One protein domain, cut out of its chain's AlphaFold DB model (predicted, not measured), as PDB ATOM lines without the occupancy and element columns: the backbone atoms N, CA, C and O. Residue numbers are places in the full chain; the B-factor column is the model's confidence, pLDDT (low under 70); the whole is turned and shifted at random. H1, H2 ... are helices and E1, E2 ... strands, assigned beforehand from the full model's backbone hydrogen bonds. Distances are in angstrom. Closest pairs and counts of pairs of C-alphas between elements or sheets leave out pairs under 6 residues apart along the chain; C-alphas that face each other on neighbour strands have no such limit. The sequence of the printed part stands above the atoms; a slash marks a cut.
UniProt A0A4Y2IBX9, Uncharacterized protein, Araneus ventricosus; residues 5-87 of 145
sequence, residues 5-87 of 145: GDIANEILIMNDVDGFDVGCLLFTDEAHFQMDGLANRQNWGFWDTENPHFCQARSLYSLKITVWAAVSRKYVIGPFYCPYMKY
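This is residues 5 to 87 of the 145 residues of an uncharacterized protein of Araneus ventricosus (UniProt A0A4Y2IBX9). A narrow, twisted ribbon of three strands has helix H1 sticking out near the end where E1 begins, and a wide loop, residues 35 to 63, swinging out from its other end. The printed part has 83 residues, under half in named elements, in the order H1, E1, E2, E3; the class is mixed. The antiparallel sheet, E1 - E2 - E3, is a meander, each strand the antiparallel neighbour of the one before. The whole is extended, radius of gyration of the C-alphas 19.6 A, spanning 54 by 40 by 23 A.

Find C-alpha 5 at (13.151, -39.514, -35.905), where H1, residues 5 to 16, begins. E1, 26 to 34, runs 25.9 A; E2, 64 to 72, 26.2 A; E3, 76 to 82, ends at (13.564, -46.500, -3.252).

In hairpin E1 and E2, look at N 29 and O 69, 3.0 A apart; in hairpin E2 and E3, at N 70 and O 77, 2.8 A. H1 has every O i to N i+4 pair within hydrogen-bond range and is not on the sheet.

The printed part has no cut. The link E1 to E2 is long, and its residues 47 to 53 stand free. Residues 37 to 46, 54 to 62 and 82 to 87 have pLDDT under 70.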
ATOM      1  N   GLY A   5      13.955 -40.141 -34.852       89.81
ATOM      2  CA  GLY A   5      13.151 -39.514 -35.905       89.81
ATOM      3  C   GLY A   5      11.963 -40.372 -36.339       89.81
ATOM      4  O   GLY A   5      10.850 -39.864 -36.422       89.81
ATOM      5  N   ASP A   6      12.171 -41.677 -36.523       90.69
ATOM      6  CA  ASP A   6      11.108 -42.596 -36.953       90.69
ATOM      7  C   ASP A   6       9.992 -42.673 -35.904       90.69
ATOM      8  O   ASP A   6       8.813 -42.560 -36.223       90.69
ATOM      9  N   ILE A   7      10.380 -42.780 -34.629       86.44
ATOM     10  CA  ILE A   7       9.444 -42.834 -33.499       86.44
ATOM     11  C   ILE A   7       8.662 -41.521 -33.373       86.44
ATOM     12  O   ILE A   7       7.461 -41.546 -33.119       86.44
ATOM     13  N   ALA A   8       9.323 -40.374 -33.557       87.81
ATOM     14  CA  ALA A   8       8.653 -39.078 -33.507       87.81
ATOM     15  C   ALA A   8       7.598 -38.946 -34.615       87.81
ATOM     16  O   ALA A   8       6.475 -38.535 -34.336       87.81
ATOM     17  N   ASN A   9       7.930 -39.356 -35.842       90.00
ATOM     18  CA  ASN A   9       6.994 -39.328 -36.966       90.00
ATOM     19  C   ASN A   9       5.797 -40.265 -36.743       90.00
ATOM     20  O   ASN A   9       4.665 -39.875 -37.010       90.00
ATOM     21  N   GLU A  10       6.021 -41.469 -36.207       87.31
ATOM     22  CA  GLU A  10       4.937 -42.394 -35.849       87.31
ATOM     23  C   GLU A  10       3.982 -41.774 -34.812       87.31
ATOM     24  O   GLU A  10       2.768 -41.808 -35.001       87.31
ATOM     25  N   ILE A  11       4.512 -41.164 -33.744       85.06
ATOM     26  CA  ILE A  11       3.697 -40.524 -32.697       85.06
ATOM     27  C   ILE A  11       2.909 -39.331 -33.253       85.06
ATOM     28  O   ILE A  11       1.752 -39.152 -32.875       85.06
ATOM     29  N   LEU A  12       3.502 -38.539 -34.153       86.62
ATOM     30  CA  LEU A  12       2.817 -37.423 -34.814       86.62
ATOM     31  C   LEU A  12       1.622 -37.910 -35.633       86.62
ATOM     32  O   LEU A  12       0.516 -37.413 -35.444       86.62
ATOM     33  N   ILE A  13       1.819 -38.938 -36.464       86.31
ATOM     34  CA  ILE A  13       0.735 -39.532 -37.255       86.31
ATOM     35  C   ILE A  13      -0.367 -40.060 -36.334       86.31
ATOM     36  O   ILE A  13      -1.542 -39.816 -36.585       86.31
ATOM     37  N   MET A  14      -0.001 -40.758 -35.255       81.12
ATOM     38  CA  MET A  14      -0.969 -41.284 -34.290       81.12
ATOM     39  C   MET A  14      -1.749 -40.179 -33.565       81.12
ATOM     40  O   MET A  14      -2.903 -40.400 -33.214       81.12
ATOM     41  N   ASN A  15      -1.148 -39.009 -33.349       81.38
ATOM     42  CA  ASN A  15      -1.826 -37.860 -32.756       81.38
ATOM     43  C   ASN A  15      -2.783 -37.178 -33.750       81.38
ATOM     44  O   ASN A  15      -3.874 -36.787 -33.356       81.38
ATOM     45  N   ASP A  16      -2.408 -37.076 -35.029       81.94
ATOM     46  CA  ASP A  16      -3.235 -36.438 -36.066       81.94
ATOM     47  C   ASP A  16      -4.485 -37.254 -36.437       81.94
ATOM     48  O   ASP A  16      -5.488 -36.694 -36.876       81.94
ATOM     49  N   VAL A  17      -4.444 -38.579 -36.261       84.94
ATOM     50  CA  VAL A  17      -5.579 -39.479 -36.541       84.94
ATOM     51  C   VAL A  17      -6.454 -39.765 -35.311       84.94
ATOM     52  O   VAL A  17      -7.202 -40.742 -35.326       84.94
ATOM     53  N   ASP A  18      -6.333 -38.968 -34.239       75.56
ATOM     54  CA  ASP A  18      -6.958 -39.214 -32.923       75.56
ATOM     55  C   ASP A  18      -6.715 -40.654 -32.411       75.56
ATOM     56  O   ASP A  18      -7.536 -41.267 -31.724       75.56
ATOM     57  N   GLY A  19      -5.560 -41.228 -32.760       70.81
ATOM     58  CA  GLY A  19      -5.209 -42.624 -32.501       70.81
ATOM     59  C   GLY A  19      -4.898 -42.927 -31.033       70.81
ATOM     60  O   GLY A  19      -4.870 -44.098 -30.646       70.81
ATOM     61  N   PHE A  20      -4.676 -41.903 -30.205       74.44
ATOM     62  CA  PHE A  20      -4.606 -42.031 -28.751       74.44
ATOM     63  C   PHE A  20      -4.967 -40.714 -28.049       74.44
ATOM     64  O   PHE A  20      -4.652 -39.625 -28.520       74.44
ATOM     65  N   ASP A  21      -5.586 -40.809 -26.870       77.44
ATOM     66  CA  ASP A  21      -5.852 -39.643 -26.025       77.44
ATOM     67  C   ASP A  21      -4.576 -39.214 -25.284       77.44
ATOM     68  O   ASP A  21      -4.080 -39.917 -24.398       77.44
ATOM     69  N   VAL A  22      -4.070 -38.018 -25.595       75.88
ATOM     70  CA  VAL A  22      -2.944 -37.378 -24.888       75.88
ATOM     71  C   VAL A  22      -3.225 -37.242 -23.384       75.88
ATOM     72  O   VAL A  22      -2.309 -37.304 -22.566       75.88
ATOM     73  N   GLY A  23      -4.492 -37.094 -22.987       76.88
ATOM     74  CA  GLY A  23      -4.918 -37.078 -21.588       76.88
ATOM     75  C   GLY A  23      -4.668 -38.392 -20.843       76.88
ATOM     76  O   GLY A  23      -4.551 -38.372 -19.616       76.88
ATOM     77  N   CYS A  24      -4.534 -39.501 -21.572       77.44
ATOM     78  CA  CYS A  24      -4.210 -40.822 -21.043       77.44
ATOM     79  C   CYS A  24      -2.703 -41.131 -21.057       77.44
ATOM     80  O   CYS A  24      -2.297 -42.170 -20.534       77.44
ATOM     81  N   LEU A  25      -1.858 -40.252 -21.614       85.12
ATOM     82  CA  LEU A  25      -0.410 -40.444 -21.571       85.12
ATOM     83  C   LEU A  25       0.133 -40.258 -20.151       85.12
ATOM     84  O   LEU A  25      -0.174 -39.284 -19.454       85.12
ATOM     85  N   LEU A  26       0.992 -41.196 -19.761       84.94
ATOM     86  CA  LEU A  26       1.743 -41.177 -18.518       84.94
ATOM     87  C   LEU A  26       3.239 -41.189 -18.850       84.94
ATOM     88  O   LEU A  26       3.762 -42.186 -19.347       84.94
ATOM     89  N   PHE A  27       3.927 -40.091 -18.562       88.12
ATOM     90  CA  PHE A  27       5.383 -40.025 -18.607       88.12
ATOM     91  C   PHE A  27       5.932 -40.472 -17.262       88.12
ATOM     92  O   PHE A  27       5.407 -40.079 -16.228       88.12
ATOM     93  N   THR A  28       6.978 -41.287 -17.253       87.88
ATOM     94  CA  THR A  28       7.559 -41.823 -16.017       87.88
ATOM     95  C   THR A  28       9.067 -41.756 -16.102       87.88
ATOM     96  O   THR A  28       9.606 -42.076 -17.161       87.88
ATOM     97  N   ASP A  29       9.737 -41.411 -15.011       89.56
ATOM     98  CA  ASP A  29      11.196 -41.376 -14.985       89.56
ATOM     99  C   ASP A  29      11.759 -41.689 -13.594       89.56
ATOM    100  O   ASP A  29      11.052 -41.646 -12.580       89.56
ATOM    101  N   GLU A  30      13.047 -42.020 -13.566       87.12
ATOM    102  CA  GLU A  30      13.825 -42.251 -12.357       87.12
ATOM    103  C   GLU A  30      14.922 -41.190 -12.231       87.12
ATOM    104  O   GLU A  30      15.734 -40.991 -13.132       87.12
ATOM    105  N   ALA A  31      14.983 -40.533 -11.073       84.06
ATOM    106  CA  ALA A  31      16.018 -39.560 -10.756       84.06
ATOM    107  C   ALA A  31      16.773 -39.960  -9.485       84.06
ATOM    108  O   ALA A  31      16.184 -40.350  -8.474       84.06
ATOM    109  N   HIS A  32      18.099 -39.829  -9.523       79.88
ATOM    110  CA  HIS A  32      18.959 -40.042  -8.362       79.88
ATOM    111  C   HIS A  32      19.346 -38.704  -7.732       79.88
ATOM    112  O   HIS A  32      19.999 -37.876  -8.368       79.88
ATOM    113  N   PHE A  33      19.024 -38.536  -6.455       79.25
ATOM    114  CA  PHE A  33      19.402 -37.377  -5.655       79.25
ATOM    115  C   PHE A  33      20.528 -37.759  -4.700       79.25
ATOM    116  O   PHE A  33      20.417 -38.731  -3.950       79.25
ATOM    117  N   GLN A  34      21.635 -37.020  -4.749       77.06
ATOM    118  CA  GLN A  34      22.732 -37.183  -3.796       77.06
ATOM    119  C   GLN A  34      22.391 -36.392  -2.529       77.06
ATOM    120  O   GLN A  34      21.949 -35.248  -2.605       77.06
ATOM    121  N   MET A  35      22.568 -37.010  -1.364       74.25
ATOM    122  CA  MET A  35      22.272 -36.389  -0.065       74.25
ATOM    123  C   MET A  35      23.399 -35.471   0.427       74.25
ATOM    124  O   MET A  35      23.271 -34.848   1.474       74.25
ATOM    125  N   ASP A  36      24.502 -35.390  -0.315       72.94
ATOM    126  CA  ASP A  36      25.640 -34.512  -0.029       72.94
ATOM    127  C   ASP A  36      25.410 -33.057  -0.483       72.94
ATOM    128  O   ASP A  36      26.293 -32.217  -0.325       72.94
ATOM    129  N   GLY A  37      24.230 -32.752  -1.038       64.62
ATOM    130  CA  GLY A  37      23.865 -31.416  -1.509       64.62
ATOM    131  C   GLY A  37      24.586 -30.994  -2.792       64.62
ATOM    132  O   GLY A  37      24.433 -29.855  -3.230       64.62
ATOM    133  N   LEU A  38      25.359 -31.886  -3.420       63.84
ATOM    134  CA  LEU A  38      26.075 -31.579  -4.650       63.84
ATOM    135  C   LEU A  38      25.171 -31.820  -5.861       63.84
ATOM    136  O   LEU A  38      24.677 -32.922  -6.103       63.84
ATOM    137  N   ALA A  39      24.982 -30.781  -6.677       59.12
ATOM    138  CA  ALA A  39      24.248 -30.921  -7.928       59.12
ATOM    139  C   ALA A  39      24.994 -31.833  -8.932       59.12
ATOM    140  O   ALA A  39      26.227 -31.979  -8.915       59.12
ATOM    141  N   ASN A  40      24.219 -32.477  -9.813       63.22
ATOM    142  CA  ASN A  40      24.730 -33.386 -10.838       63.22
ATOM    143  C   ASN A  40      25.783 -32.681 -11.716       63.22
ATOM    144  O   ASN A  40      25.559 -31.565 -12.178       63.22
ATOM    145  N   ARG A  41      26.910 -33.354 -11.990       57.88
ATOM    146  CA  ARG A  41      28.039 -32.813 -12.771       57.88
ATOM    147  C   ARG A  41      27.628 -32.394 -14.185       57.88
ATOM    148  O   ARG A  41      28.207 -31.467 -14.727       57.88
ATOM    149  N   GLN A  42      26.620 -33.047 -14.763       55.69
ATOM    150  CA  GLN A  42      26.094 -32.687 -16.085       55.69
ATOM    151  C   GLN A  42      25.412 -31.309 -16.117       55.69
ATOM    152  O   GLN A  42      25.342 -30.708 -17.180       55.69
ATOM    153  N   ASN A  43      24.976 -30.791 -14.964       59.66
ATOM    154  CA  ASN A  43      24.387 -29.456 -14.839       59.66
ATOM    155  C   ASN A  43      25.382 -28.418 -14.283       59.66
ATOM    156  O   ASN A  43      25.005 -27.269 -14.072       59.66
ATOM    157  N   TRP A  44      26.641 -28.797 -14.021       62.34
ATOM    158  CA  TRP A  44      27.692 -27.869 -13.590       62.34
ATOM    159  C   TRP A  44      28.339 -27.224 -14.819       62.34
ATOM    160  O   TRP A  44      29.374 -27.676 -15.302       62.34
ATOM    161  N   GLY A  45      27.693 -26.185 -15.346       63.59
ATOM    162  CA  GLY A  45      28.301 -25.291 -16.327       63.59
ATOM    163  C   GLY A  45      29.042 -24.168 -15.611       63.59
ATOM    164  O   GLY A  45      28.404 -23.330 -14.979       63.59
ATOM    165  N   PHE A  46      30.370 -24.151 -15.702       66.75
ATOM    166  CA  PHE A  46      31.163 -22.993 -15.300       66.75
ATOM    167  C   PHE A  46      31.397 -22.121 -16.524       66.75
ATOM    168  O   PHE A  46      31.836 -22.616 -17.561       66.75
ATOM    169  N   TRP A  47      31.101 -20.835 -16.389       75.50
ATOM    170  CA  TRP A  47      31.416 -19.833 -17.394       75.50
ATOM    171  C   TRP A  47      32.429 -18.888 -16.779       75.50
ATOM    172  O   TRP A  47      32.137 -18.239 -15.777       75.50
ATOM    173  N   ASP A  48      33.616 -18.855 -17.362       70.88
ATOM    174  CA  ASP A  48      34.686 -17.953 -16.972       70.88
ATOM    175  C   ASP A  48      35.473 -17.572 -18.234       70.88
ATOM    176  O   ASP A  48      35.408 -18.265 -19.255       70.88
ATOM    177  N   THR A  49      36.161 -16.435 -18.196       86.38
ATOM    178  CA  THR A  49      36.973 -15.925 -19.310       86.38
ATOM    179  C   THR A  49      38.224 -16.766 -19.563       86.38
ATOM    180  O   THR A  49      38.736 -16.779 -20.679       86.38
ATOM    181  N   GLU A  50      38.684 -17.507 -18.553       82.62
ATOM    182  CA  GLU A  50      39.781 -18.471 -18.637       82.62
ATOM    183  C   GLU A  50      39.305 -19.852 -18.168       82.62
ATOM    184  O   GLU A  50      38.300 -19.960 -17.474       82.62
ATOM    185  N   ASN A  51      40.002 -20.928 -18.550       78.69
ATOM    186  CA  ASN A  51      39.609 -22.291 -18.177       78.69
ATOM    187  C   ASN A  51      39.651 -22.470 -16.644       78.69
ATOM    188  O   ASN A  51      40.749 -22.499 -16.075       78.69
ATOM    189  N   PRO A  52      38.505 -22.641 -15.958       72.00
ATOM    190  CA  PRO A  52      38.505 -22.767 -14.513       72.00
ATOM    191  C   PRO A  52      39.089 -24.132 -14.136       72.00
ATOM    192  O   PRO A  52      38.470 -25.179 -14.334       72.00
ATOM    193  N   HIS A  53      40.297 -24.135 -13.567       70.38
ATOM    194  CA  HIS A  53      40.985 -25.326 -13.057       70.38
ATOM    195  C   HIS A  53      40.354 -25.838 -11.746       70.38
ATOM    196  O   HIS A  53      41.025 -26.013 -10.728       70.38
ATOM    197  N   PHE A  54      39.038 -26.057 -11.744       63.69
ATOM    198  CA  PHE A  54      38.288 -26.438 -10.554       63.69
ATOM    199  C   PHE A  54      38.270 -27.963 -10.381       63.69
ATOM    200  O   PHE A  54      37.581 -28.689 -11.099       63.69
ATOM    201  N   CYS A  55      39.011 -28.456  -9.389       60.38
ATOM    202  CA  CYS A  55      39.029 -29.863  -8.994       60.38
ATOM    203  C   CYS A  55      38.367 -30.019  -7.622       60.38
ATOM    204  O   CYS A  55      39.003 -29.808  -6.592       60.38
ATOM    205  N   GLN A  56      37.092 -30.414  -7.591       61.94
ATOM    206  CA  GLN A  56      36.424 -30.772  -6.340       61.94
ATOM    207  C   GLN A  56      36.542 -32.281  -6.096       61.94
ATOM    208  O   GLN A  56      36.013 -33.086  -6.866       61.94
ATOM    209  N   ALA A  57      37.210 -32.669  -5.008       58.41
ATOM    210  CA  ALA A  57      37.199 -34.049  -4.539       58.41
ATOM    211  C   ALA A  57      35.774 -34.425  -4.096       58.41
ATOM    212  O   ALA A  57      35.169 -33.733  -3.279       58.41
ATOM    213  N   ARG A  58      35.229 -35.515  -4.644       60.66
ATOM    214  CA  ARG A  58      33.917 -36.057  -4.261       60.66
ATOM    215  C   ARG A  58      34.099 -37.380  -3.534       60.66
ATOM    216  O   ARG A  58      34.941 -38.191  -3.917       60.66
ATOM    217  N   SER A  59      33.271 -37.623  -2.521       60.38
ATOM    218  CA  SER A  59      33.175 -38.954  -1.927       60.38
ATOM    219  C   SER A  59      32.548 -39.909  -2.942       60.38
ATOM    220  O   SER A  59      31.442 -39.676  -3.425       60.38
ATOM    221  N   LEU A  60      33.235 -41.010  -3.253       60.53
ATOM    222  CA  LEU A  60      32.699 -42.062  -4.128       60.53
ATOM    223  C   LEU A  60      31.469 -42.763  -3.519       60.53
ATOM    224  O   LEU A  60      30.707 -43.405  -4.240       60.53
ATOM    225  N   TYR A  61      31.258 -42.611  -2.207       64.38
ATOM    226  CA  TYR A  61      30.234 -43.305  -1.428       64.38
ATOM    227  C   TYR A  61      29.173 -42.355  -0.847       64.38
ATOM    228  O   TYR A  61      28.640 -42.607   0.232       64.38
ATOM    229  N   SER A  62      28.857 -41.256  -1.543       66.25
ATOM    230  CA  SER A  62      27.740 -40.373  -1.177       66.25
ATOM    231  C   SER A  62      26.431 -41.172  -1.086       66.25
ATOM    232  O   SER A  62      26.115 -41.930  -2.013       66.25
ATOM    233  N   LEU A  63      25.643 -40.987  -0.024       77.38
ATOM    234  CA  LEU A  63      24.307 -41.577   0.065       77.38
ATOM    235  C   LEU A  63      23.428 -41.007  -1.059       77.38
ATOM    236  O   LEU A  63      23.362 -39.792  -1.241       77.38
ATOM    237  N   LYS A  64      22.765 -41.886  -1.812       78.25
ATOM    238  CA  LYS A  64      21.855 -41.505  -2.896       78.25
ATOM    239  C   LYS A  64      20.463 -42.023  -2.599       78.25
ATOM    240  O   LYS A  64      20.308 -43.164  -2.170       78.25
ATOM    241  N   ILE A  65      19.473 -41.189  -2.871       81.19
ATOM    242  CA  ILE A  65      18.073 -41.577  -2.886       81.19
ATOM    243  C   ILE A  65      17.638 -41.643  -4.340       81.19
ATOM    244  O   ILE A  65      17.807 -40.693  -5.102       81.19
ATOM    245  N   THR A  66      17.086 -42.782  -4.723       82.62
ATOM    246  CA  THR A  66      16.423 -42.945  -6.008       82.62
ATOM    247  C   THR A  66      14.955 -42.609  -5.842       82.62
ATOM    248  O   THR A  66      14.298 -43.142  -4.945       82.62
ATOM    249  N   VAL A  67      14.439 -41.766  -6.724       82.75
ATOM    250  CA  VAL A  67      13.026 -41.417  -6.784       82.75
ATOM    251  C   VAL A  67      12.483 -41.829  -8.136       82.75
ATOM    252  O   VAL A  67      13.047 -41.468  -9.164       82.75
ATOM    253  N   TRP A  68      11.362 -42.535  -8.122       86.44
ATOM    254  CA  TRP A  68      10.529 -42.710  -9.301       86.44
ATOM    255  C   TRP A  68       9.325 -41.780  -9.214       86.44
ATOM    256  O   TRP A  68       8.689 -41.670  -8.160       86.44
ATOM    257  N   ALA A  69       8.999 -41.128 -10.319       86.50
ATOM    258  CA  ALA A  69       7.789 -40.333 -10.432       86.50
ATOM    259  C   ALA A  69       7.186 -40.494 -11.821       86.50
ATOM    260  O   ALA A  69       7.869 -40.813 -12.798       86.50
ATOM    261  N   ALA A  70       5.889 -40.248 -11.897       85.44
ATOM    262  CA  ALA A  70       5.156 -40.214 -13.138       85.44
ATOM    263  C   ALA A  70       4.304 -38.951 -13.227       85.44
ATOM    264  O   ALA A  70       3.830 -38.423 -12.225       85.44
ATOM    265  N   VAL A  71       4.107 -38.453 -14.439       88.12
ATOM    266  CA  VAL A  71       3.314 -37.268 -14.727       88.12
ATOM    267  C   VAL A  71       2.397 -37.532 -15.910       88.12
ATOM    268  O   VAL A  71       2.785 -38.103 -16.927       88.12
ATOM    269  N   SER A  72       1.154 -37.109 -15.758       86.38
ATOM    270  CA  SER A  72       0.134 -37.040 -16.798       86.38
ATOM    271  C   SER A  72      -0.306 -35.582 -16.935       86.38
ATOM    272  O   SER A  72      -0.062 -34.766 -16.046       86.38
ATOM    273  N   ARG A  73      -1.025 -35.249 -18.013       83.50
ATOM    274  CA  ARG A  73      -1.670 -33.936 -18.191       83.50
ATOM    275  C   ARG A  73      -2.482 -33.495 -16.966       83.50
ATOM    276  O   ARG A  73      -2.607 -32.301 -16.719       83.50
ATOM    277  N   LYS A  74      -3.080 -34.444 -16.241       81.75
ATOM    278  CA  LYS A  74      -4.020 -34.152 -15.151       81.75
ATOM    279  C   LYS A  74      -3.406 -34.268 -13.756       81.75
ATOM    280  O   LYS A  74      -3.883 -33.602 -12.842       81.75
ATOM    281  N   TYR A  75      -2.394 -35.117 -13.573       81.00
ATOM    282  CA  TYR A  75      -1.919 -35.497 -12.242       81.00
ATOM    283  C   TYR A  75      -0.416 -35.773 -12.231       81.00
ATOM    284  O   TYR A  75       0.146 -36.272 -13.207       81.00
ATOM    285  N   VAL A  76       0.204 -35.530 -11.077       83.19
ATOM    286  CA  VAL A  76       1.528 -36.054 -10.733       83.19
ATOM    287  C   VAL A  76       1.332 -37.271  -9.830       83.19
ATOM    288  O   VAL A  76       0.567 -37.227  -8.866       83.19
ATOM    289  N   ILE A  77       2.014 -38.363 -10.155       81.62
ATOM    290  CA  ILE A  77       1.964 -39.643  -9.456       81.62
ATOM    291  C   ILE A  77       3.331 -39.906  -8.824       81.62
ATOM    292  O   ILE A  77       4.326 -40.101  -9.519       81.62
ATOM    293  N   GLY A  78       3.370 -39.974  -7.492       74.75
ATOM    294  CA  GLY A  78       4.622 -40.146  -6.748       74.75
ATOM    295  C   GLY A  78       5.479 -38.877  -6.716       74.75
ATOM    296  O   GLY A  78       5.351 -38.003  -7.571       74.75
ATOM    297  N   PRO A  79       6.297 -38.724  -5.666       76.69
ATOM    298  CA  PRO A  79       7.613 -39.365  -5.650       76.69
ATOM    299  C   PRO A  79       7.641 -40.639  -4.802       76.69
ATOM    300  O   PRO A  79       7.335 -40.618  -3.610       76.69
ATOM    301  N   PHE A  80       8.050 -41.749  -5.411       78.44
ATOM    302  CA  PHE A  80       8.302 -43.008  -4.720       78.44
ATOM    303  C   PHE A  80       9.797 -43.160  -4.467       78.44
ATOM    304  O   PHE A  80      10.589 -43.303  -5.398       78.44
ATOM    305  N   TYR A  81      10.175 -43.128  -3.194       78.12
ATOM    306  CA  TYR A  81      11.557 -43.284  -2.760       78.12
ATOM    307  C   TYR A  81      11.917 -44.766  -2.710       78.12
ATOM    308  O   TYR A  81      11.238 -45.544  -2.040       78.12
ATOM    309  N   CYS A  82      12.995 -45.164  -3.385       68.06
ATOM    310  CA  CYS A  82      13.564 -46.500  -3.252       68.06
ATOM    311  C   CYS A  82      14.643 -46.474  -2.150       68.06
ATOM    312  O   CYS A  82      15.713 -45.899  -2.369       68.06
ATOM    313  N   PRO A  83      14.412 -47.087  -0.971       53.41
ATOM    314  CA  PRO A  83      15.345 -46.999   0.152       53.41
ATOM    315  C   PRO A  83      16.549 -47.953   0.042       53.41
ATOM    316  O   PRO A  83      17.466 -47.872   0.856       53.41
ATOM    317  N   TYR A  84      16.582 -48.861  -0.942       49.78
ATOM    318  CA  TYR A  84      17.512 -49.998  -0.954       49.78
ATOM    319  C   TYR A  84      18.439 -50.034  -2.174       49.78
ATOM    320  O   TYR A  84      18.449 -50.990  -2.949       49.78
ATOM    321  N   MET A  85      19.311 -49.037  -2.301       45.78
ATOM    322  CA  MET A  85      20.441 -49.064  -3.242       45.78
ATOM    323  C   MET A  85      21.733 -49.540  -2.550       45.78
ATOM    324  O   MET A  85      22.744 -48.844  -2.535       45.78
ATOM    325  N   LYS A  86      21.710 -50.743  -1.956       41.59
ATOM    326  CA  LYS A  86      22.943 -51.510  -1.650       41.59
ATOM    327  C   LYS A  86      22.950 -52.945  -2.194       41.59
ATOM    328  O   LYS A  86      24.027 -53.480  -2.405       41.59
ATOM    329  N   TYR A  87      21.793 -53.551  -2.491       39.06
ATOM    330  CA  TYR A  87      21.716 -54.975  -2.876       39.06
ATOM    331  C   TYR A  87      20.974 -55.271  -4.188       39.06
ATOM    332  O   TYR A  87      20.874 -56.429  -4.586       39.06
TER     333      TYR A  87